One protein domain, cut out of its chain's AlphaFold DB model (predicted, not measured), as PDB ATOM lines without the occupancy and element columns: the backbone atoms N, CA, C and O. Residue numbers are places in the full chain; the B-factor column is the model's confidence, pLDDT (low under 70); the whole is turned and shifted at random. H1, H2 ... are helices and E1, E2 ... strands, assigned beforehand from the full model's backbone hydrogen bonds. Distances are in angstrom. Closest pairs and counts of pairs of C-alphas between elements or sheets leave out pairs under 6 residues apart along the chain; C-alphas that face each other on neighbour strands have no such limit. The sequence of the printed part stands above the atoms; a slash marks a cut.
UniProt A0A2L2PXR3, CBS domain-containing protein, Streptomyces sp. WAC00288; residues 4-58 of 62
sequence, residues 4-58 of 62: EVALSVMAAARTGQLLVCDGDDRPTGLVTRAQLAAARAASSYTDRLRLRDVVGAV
ATOM      1  N   GLU A   4      99.393 -83.383   4.569       78.25
ATOM      2  CA  GLU A   4     100.683 -82.939   5.099       78.25
ATOM      3  C   GLU A   4     100.698 -82.952   6.627       78.25
ATOM      4  O   GLU A   4     101.680 -83.390   7.236       78.25
ATOM      5  N   VAL A   5      99.595 -82.520   7.250       81.44
ATOM      6  CA  VAL A   5      99.438 -82.563   8.707       81.44
ATOM      7  C   VAL A   5      99.388 -84.017   9.167       81.44
ATOM      8  O   VAL A   5     100.119 -84.383  10.081       81.44
ATOM      9  N   ALA A   6      98.621 -84.880   8.495       78.31
ATOM     10  CA  ALA A   6      98.569 -86.303   8.836       78.31
ATOM     11  C   ALA A   6      99.933 -87.001   8.679       78.31
ATOM     12  O   ALA A   6     100.321 -87.782   9.546       78.31
ATOM     13  N   LEU A   7     100.696 -86.687   7.623       75.12
ATOM     14  CA  LEU A   7     102.056 -87.204   7.430       75.12
ATOM     15  C   LEU A   7     103.014 -86.742   8.532       75.12
ATOM     16  O   LEU A   7     103.795 -87.548   9.038       75.12
ATOM     17  N   SER A   8     102.940 -85.467   8.915       82.19
ATOM     18  CA  SER A   8     103.753 -84.908  10.001       82.19
ATOM     19  C   SER A   8     103.412 -85.557  11.341       82.19
ATOM     20  O   SER A   8     104.311 -85.932  12.089       82.19
ATOM     21  N   VAL A   9     102.123 -85.778  11.615       83.19
ATOM     22  CA  VAL A   9     101.666 -86.451  12.838       83.19
ATOM     23  C   VAL A   9     102.084 -87.922  12.853       83.19
ATOM     24  O   VAL A   9     102.616 -88.371  13.861       83.19
ATOM     25  N   MET A  10     101.934 -88.671  11.756       82.56
ATOM     26  CA  MET A  10     102.420 -90.060  11.682       82.56
ATOM     27  C   MET A  10     103.937 -90.148  11.888       82.56
ATOM     28  O   MET A  10     104.419 -91.058  12.561       82.56
ATOM     29  N   ALA A  11     104.698 -89.201  11.327       82.44
ATOM     30  CA  ALA A  11     106.142 -89.128  11.531       82.44
ATOM     31  C   ALA A  11     106.496 -88.825  12.997       82.44
ATOM     32  O   ALA A  11     107.386 -89.470  13.550       82.44
ATOM     33  N   ALA A  12     105.771 -87.902  13.635       84.00
ATOM     34  CA  ALA A  12     105.951 -87.558  15.043       84.00
ATOM     35  C   ALA A  12     105.566 -88.713  15.984       84.00
ATOM     36  O   ALA A  12     106.283 -89.001  16.937       84.00
ATOM     37  N   ALA A  13     104.470 -89.412  15.688       84.50
ATOM     38  CA  ALA A  13     103.952 -90.516  16.491       84.50
ATOM     39  C   ALA A  13     104.636 -91.866  16.192       84.50
ATOM     40  O   ALA A  13     104.397 -92.844  16.896       84.50
ATOM     41  N   ARG A  14     105.485 -91.934  15.154       83.50
ATOM     42  CA  ARG A  14     106.130 -93.163  14.653       83.50
ATOM     43  C   ARG A  14     105.134 -94.302  14.387       83.50
ATOM     44  O   ARG A  14     105.456 -95.471  14.591       83.50
ATOM     45  N   THR A  15     103.936 -93.971  13.904       80.62
ATOM     46  CA  THR A  15     102.900 -94.957  13.563       80.62
ATOM     47  C   THR A  15     102.766 -95.103  12.048       80.62
ATOM     48  O   THR A  15     102.986 -94.163  11.281       80.62
ATOM     49  N   GLY A  16     102.399 -96.303  11.592       77.12
ATOM     50  CA  GLY A  16     102.082 -96.556  10.180       77.12
ATOM     51  C   GLY A  16     100.624 -96.266   9.808       77.12
ATOM     52  O   GLY A  16     100.278 -96.272   8.622       77.12
ATOM     53  N   GLN A  17      99.778 -96.048  10.815       77.75
ATOM     54  CA  GLN A  17      98.329 -95.940  10.698       77.75
ATOM     55  C   GLN A  17      97.826 -94.843  11.628       77.75
ATOM     56  O   GLN A  17      98.301 -94.709  12.759       77.75
ATOM     57  N   LEU A  18      96.868 -94.064  11.146       78.88
ATOM     58  CA  LEU A  18      96.251 -92.994  11.908       78.88
ATOM     59  C   LEU A  18      94.748 -93.054  11.677       78.88
ATOM     60  O   LEU A  18      94.291 -93.110  10.534       78.88
ATOM     61  N   LEU A  19      93.992 -93.079  12.770       74.81
ATOM     62  CA  LEU A  19      92.549 -92.941  12.704       74.81
ATOM     63  C   LEU A  19      92.237 -91.460  12.523       74.81
ATOM     64  O   LEU A  19      92.689 -90.630  13.312       74.81
ATOM     65  N   VAL A  20      91.490 -91.120  11.482       72.19
ATOM     66  CA  VAL A  20      91.009 -89.753  11.311       72.19
ATOM     67  C   VAL A  20      89.637 -89.684  11.936       72.19
ATOM     68  O   VAL A  20      88.712 -90.343  11.467       72.19
ATOM     69  N   CYS A  21      89.526 -88.891  12.992       68.25
ATOM     70  CA  CYS A  21      88.246 -88.376  13.446       68.25
ATOM     71  C   CYS A  21      88.047 -87.023  12.769       68.25
ATOM     72  O   CYS A  21      88.965 -86.191  12.752       68.25
ATOM     73  N   ASP A  22      86.889 -86.812  12.150       66.50
ATOM     74  CA  ASP A  22      86.522 -85.455  11.765       66.50
ATOM     75  C   ASP A  22      85.979 -84.699  12.986       66.50
ATOM     76  O   ASP A  22      85.928 -85.226  14.097       66.50
ATOM     77  N   GLY A  23      85.649 -83.420  12.796       59.66
ATOM     78  CA  GLY A  23      85.151 -82.560  13.872       59.66
ATOM     79  C   GLY A  23      83.811 -83.004  14.469       59.66
ATOM     80  O   GLY A  23      83.361 -82.354  15.404       59.66
ATOM     81  N   ASP A  24      83.200 -84.078  13.959       64.75
ATOM     82  CA  ASP A  24      81.964 -84.667  14.473       64.75
ATOM     83  C   ASP A  24      82.232 -85.867  15.409       64.75
ATOM     84  O   ASP A  24      81.329 -86.665  15.665       64.75
ATOM     85  N   ASP A  25      83.478 -86.032  15.892       58.44
ATOM     86  CA  ASP A  25      83.953 -87.154  16.729       58.44
ATOM     87  C   ASP A  25      83.740 -88.540  16.090       58.44
ATOM     88  O   ASP A  25      83.914 -89.589  16.718       58.44
ATOM     89  N   ARG A  26      83.395 -88.572  14.799       59.72
ATOM     90  CA  ARG A  26      83.191 -89.809  14.061       59.72
ATOM     91  C   ARG A  26      84.499 -90.229  13.408       59.72
ATOM     92  O   ARG A  26      85.120 -89.425  12.700       59.72
ATOM     93  N   PRO A  27      84.921 -91.493  13.590       63.28
ATOM     94  CA  PRO A  27      86.028 -92.039  12.829       63.28
ATOM     95  C   PRO A  27      85.619 -92.055  11.355       63.28
ATOM     96  O   PRO A  27      84.804 -92.867  10.924       63.28
ATOM     97  N   THR A  28      86.164 -91.116  10.588       64.62
ATOM     98  CA  THR A  28      85.913 -90.982   9.149       64.62
ATOM     99  C   THR A  28      86.672 -92.043   8.365       64.62
ATOM    100  O   THR A  28      86.250 -92.408   7.274       64.62
ATOM    101  N   GLY A  29      87.749 -92.585   8.941       70.31
ATOM    102  CA  GLY A  29      88.370 -93.836   8.516       70.31
ATOM    103  C   GLY A  29      89.845 -93.938   8.891       70.31
ATOM    104  O   GLY A  29      90.455 -93.003   9.417       70.31
ATOM    105  N   LEU A  30      90.408 -95.121   8.654       78.44
ATOM    106  CA  LEU A  30      91.804 -95.434   8.940       78.44
ATOM    107  C   LEU A  30      92.659 -95.112   7.718       78.44
ATOM    108  O   LEU A  30      92.434 -95.650   6.636       78.44
ATOM    109  N   VAL A  31      93.667 -94.267   7.907       76.94
ATOM    110  CA  VAL A  31      94.603 -93.879   6.848       76.94
ATOM    111  C   VAL A  31      95.954 -94.484   7.139       76.94
ATOM    112  O   VAL A  31      96.431 -94.479   8.277       76.94
ATOM    113  N   THR A  32      96.604 -94.976   6.094       81.56
ATOM    114  CA  THR A  32      97.954 -95.527   6.192       81.56
ATOM    115  C   THR A  32      98.964 -94.613   5.517       81.56
ATOM    116  O   THR A  32      98.634 -93.847   4.607       81.56
ATOM    117  N   ARG A  33     100.234 -94.723   5.923       77.06
ATOM    118  CA  ARG A  33     101.335 -93.986   5.283       77.06
ATOM    119  C   ARG A  33     101.385 -94.212   3.765       77.06
ATOM    120  O   ARG A  33     101.665 -93.275   3.023       77.06
ATOM    121  N   ALA A  34     101.094 -95.432   3.310       78.50
ATOM    122  CA  ALA A  34     101.065 -95.779   1.890       78.50
ATOM    123  C   ALA A  34      99.943 -95.045   1.139       78.50
ATOM    124  O   ALA A  34     100.180 -94.520   0.055       78.50
ATOM    125  N   GLN A  35      98.754 -94.935   1.737       75.00
ATOM    126  CA  GLN A  35      97.635 -94.194   1.149       75.00
ATOM    127  C   GLN A  35      97.921 -92.691   1.073       75.00
ATOM    128  O   GLN A  35      97.655 -92.075   0.048       75.00
ATOM    129  N   LEU A  36      98.523 -92.103   2.114       76.25
ATOM    130  CA  LEU A  36      98.920 -90.689   2.090       76.25
ATOM    131  C   LEU A  36      99.997 -90.419   1.026       76.25
ATOM    132  O   LEU A  36      99.950 -89.398   0.345       76.25
ATOM    133  N   ALA A  37     100.952 -91.338   0.854       77.25
ATOM    134  CA  ALA A  37     101.973 -91.237  -0.186       77.25
ATOM    135  C   ALA A  37     101.379 -91.376  -1.599       77.25
ATOM    136  O   ALA A  37     101.739 -90.603  -2.483       77.25
ATOM    137  N   ALA A  38     100.439 -92.305  -1.796       74.56
ATOM    138  CA  ALA A  38      99.717 -92.469  -3.055       74.56
ATOM    139  C   ALA A  38      98.854 -91.241  -3.379       74.56
ATOM    140  O   ALA A  38      98.873 -90.764  -4.509       74.56
ATOM    141  N   ALA A  39      98.167 -90.676  -2.380       71.69
ATOM    142  CA  ALA A  39      97.395 -89.447  -2.530       71.69
ATOM    143  C   ALA A  39      98.289 -88.263  -2.917       71.69
ATOM    144  O   ALA A  39      97.935 -87.511  -3.813       71.69
ATOM    145  N   ARG A  40      99.478 -88.137  -2.312       68.81
ATOM    146  CA  ARG A  40     100.463 -87.107  -2.681       68.81
ATOM    147  C   ARG A  40     101.032 -87.302  -4.091       68.81
ATOM    148  O   ARG A  40     101.362 -86.323  -4.750       68.81
ATOM    149  N   ALA A  41     101.196 -88.551  -4.529       71.75
ATOM    150  CA  ALA A  41     101.692 -88.884  -5.863       71.75
ATOM    151  C   ALA A  41     100.619 -88.721  -6.954       71.75
ATOM    152  O   ALA A  41     100.948 -88.541  -8.125       71.75
ATOM    153  N   ALA A  42      99.339 -88.773  -6.584       66.81
ATOM    154  CA  ALA A  42      98.244 -88.497  -7.492       66.81
ATOM    155  C   ALA A  42      98.216 -86.996  -7.826       66.81
ATOM    156  O   ALA A  42      97.963 -86.153  -6.971       66.81
ATOM    157  N   SER A  43      98.425 -86.655  -9.100       53.69
ATOM    158  CA  SER A  43      98.337 -85.277  -9.625       53.69
ATOM    159  C   SER A  43      96.945 -84.637  -9.463       53.69
ATOM    160  O   SER A  43      96.768 -83.457  -9.758       53.69
ATOM    161  N   SER A  44      95.953 -85.407  -9.019       57.09
ATOM    162  CA  SER A  44      94.629 -84.944  -8.614       57.09
ATOM    163  C   SER A  44      94.600 -84.374  -7.194       57.09
ATOM    164  O   SER A  44      93.557 -83.843  -6.816       57.09
ATOM    165  N   TYR A  45      95.710 -84.424  -6.435       55.53
ATOM    166  CA  TYR A  45      95.874 -83.750  -5.145       55.53
ATOM    167  C   TYR A  45      95.822 -82.229  -5.309       55.53
ATOM    168  O   TYR A  45      96.828 -81.533  -5.424       55.53
ATOM    169  N   THR A  46      94.606 -81.706  -5.363       52.75
ATOM    170  CA  THR A  46      94.356 -80.285  -5.173       52.75
ATOM    171  C   THR A  46      94.530 -79.973  -3.690       52.75
ATOM    172  O   THR A  46      94.101 -80.748  -2.845       52.75
ATOM    173  N   ASP A  47      95.084 -78.811  -3.354       55.75
ATOM    174  CA  ASP A  47      95.175 -78.281  -1.978       55.75
ATOM    175  C   ASP A  47      93.803 -78.241  -1.246       55.75
ATOM    176  O   ASP A  47      93.704 -78.094  -0.030       55.75
ATOM    177  N   ARG A  48      92.710 -78.435  -1.999       56.09
ATOM    178  CA  ARG A  48      91.333 -78.557  -1.513       56.09
ATOM    179  C   ARG A  48      90.895 -79.982  -1.156       56.09
ATOM    180  O   ARG A  48      89.842 -80.108  -0.532       56.09
ATOM    181  N   LEU A  49      91.645 -81.028  -1.519       63.16
ATOM    182  CA  LEU A  49      91.331 -82.410  -1.148       63.16
ATOM    183  C   LEU A  49      91.511 -82.579   0.353       63.16
ATOM    184  O   LEU A  49      92.619 -82.632   0.891       63.16
ATOM    185  N   ARG A  50      90.383 -82.656   1.055       61.88
ATOM    186  CA  ARG A  50      90.396 -82.935   2.484       61.88
ATOM    187  C   ARG A  50      90.689 -84.417   2.671       61.88
ATOM    188  O   ARG A  50      90.290 -85.245   1.861       61.88
ATOM    189  N   LEU A  51      91.323 -84.777   3.789       65.00
ATOM    190  CA  LEU A  51      91.627 -86.181   4.102       65.00
ATOM    191  C   LEU A  51      90.413 -87.121   3.974       65.00
ATOM    192  O   LEU A  51      90.577 -88.281   3.617       65.00
ATOM    193  N   ARG A  52      89.202 -86.603   4.218       63.25
ATOM    194  CA  ARG A  52      87.926 -87.318   4.050       63.25
ATOM    195  C   ARG A  52      87.683 -87.828   2.623       63.25
ATOM    196  O   ARG A  52      87.113 -88.898   2.467       63.25
ATOM    197  N   ASP A  53      88.139 -87.105   1.603       63.66
ATOM    198  CA  ASP A  53      87.932 -87.469   0.198       63.66
ATOM    199  C   ASP A  53      88.899 -88.587  -0.224       63.66
ATOM    200  O   ASP A  53      88.548 -89.454  -1.018       63.66
ATOM    201  N   VAL A  54      90.097 -88.619   0.373       64.00
ATOM    202  CA  VAL A  54      91.071 -89.714   0.203       64.00
ATOM    203  C   VAL A  54      90.560 -90.992   0.865       64.00
ATOM    204  O   VAL A  54      90.665 -92.067   0.286       64.00
ATOM    205  N   VAL A  55      89.975 -90.870   2.058       63.88
ATOM    206  CA  VAL A  55      89.400 -92.004   2.791       63.88
ATOM    207  C   VAL A  55      88.128 -92.528   2.107       63.88
ATOM    208  O   VAL A  55      87.955 -93.739   2.008       63.88
ATOM    209  N   GLY A  56      87.281 -91.646   1.563       59.25
ATOM    210  CA  GLY A  56      86.082 -92.025   0.808       59.25
ATOM    211  C   GLY A  56      86.370 -92.659  -0.560       59.25
ATOM    212  O   GLY A  56      85.654 -93.567  -0.969       59.25
ATOM    213  N   ALA A  57      87.436 -92.239  -1.250       57.31
ATOM    214  CA  ALA A  57      87.851 -92.826  -2.529       57.31
ATOM    215  C   ALA A  57      88.558 -94.191  -2.387       57.31
ATOM    216  O   ALA A  57      88.644 -94.944  -3.354       57.31
ATOM    217  N   VAL A  58      89.069 -94.508  -1.191       56.72
ATOM    218  CA  VAL A  58      89.785 -95.756  -0.854       56.72
ATOM    219  C   VAL A  58      88.946 -96.673   0.049       56.72
ATOM    220  O   VAL A  58      89.458 -97.625   0.631       56.72
TER     221      VAL A  58
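AT A GLANCE: This is residues 4 to 58 of the 62 residues of the protein "CBS domain-containing protein" of Streptomyces sp. WAC00288 (UniProt A0A2L2PXR3). A hairpin of two strands, E1 and E2, has helices H1 and H2 at the end where residues 17 and 32 lie, while the turn of residues 22 to 26 is at its other end. H2 follows directly from E2, and after a loop the last helix, H3, folds back and packs on E2, crossing the line of H2. The printed part has 55 residues, with three named helices and two named strands in the order H1, E1, E2, H2, H3; the sheet, in the order E1 - E2, is antiparallel, and the class is mixed, helices and strands. The whole is compact, with a radius of gyration of the C-alphas of 10.8 A, and rounded, with spans of 27 by 25 by 17 A.

IN THESE COORDINATES: H1 takes residues 4 to 13, 14.1 A from first to last C-alpha, beginning with C-alpha 4 at (100.683, -82.939, 5.099). E1 takes residues 17 to 21, 12.9 A long, and E2 residues 27 to 32, 14.1 A long. H2 takes residues 33 to 41, 12.3 A long, with C-alpha 33 at (101.335, -93.986, 5.283). H3 takes residues 51 to 57, 10.1 A long, ending with C-alpha 57 at (87.851, -92.826, -2.529).

HOW THE PARTS SIT: H1 and H2 only just touch, with 3 pairs of C-alphas within 8 A, the closest being those of Leu 7 and Leu 36 at 7.1 A. They run opposite ways at a shallow tilt of 26 degrees. The closest C-alphas of H1 and E1 are those of Met 10 and Leu 18, 6.8 A apart, and H1 and E2 are near each other, with 5 pairs of C-alphas within 10 A. E1 and E2 form a hairpin, antiparallel at 158 degrees between their directions; N 18 and O 31, 2.9 A apart, and N 28 and O 20, 2.8 A apart, are within hydrogen-bond range. E2 and H3 have 6 pairs of C-alphas within 8 A, the closest those of Gly 29 and Val 55 at 6.1 A. H2 and H3 are close but not clearly touching, with the C-alphas of Ala 39 and Val 54 closest at 6.9 A, and are about perpendicular at 88 degrees. H1 and H3 are apart, but only just, at 8.4 A between their closest C-alphas. In H1, H2 and H3 every O i to N i+4 pair is within hydrogen-bond range.

THE WHOLE: The two C-alphas farthest apart are those of Asp 25 and Ser 43, at 30.1 A. The printed part has no cut and no long link; the link from H2 to H3, with 9 residues, is short, and the other links are tight. The mean pLDDT of the printed part is 70.1, and residues 21 to 28, residue 40 and residues 42 to 58 are under 70.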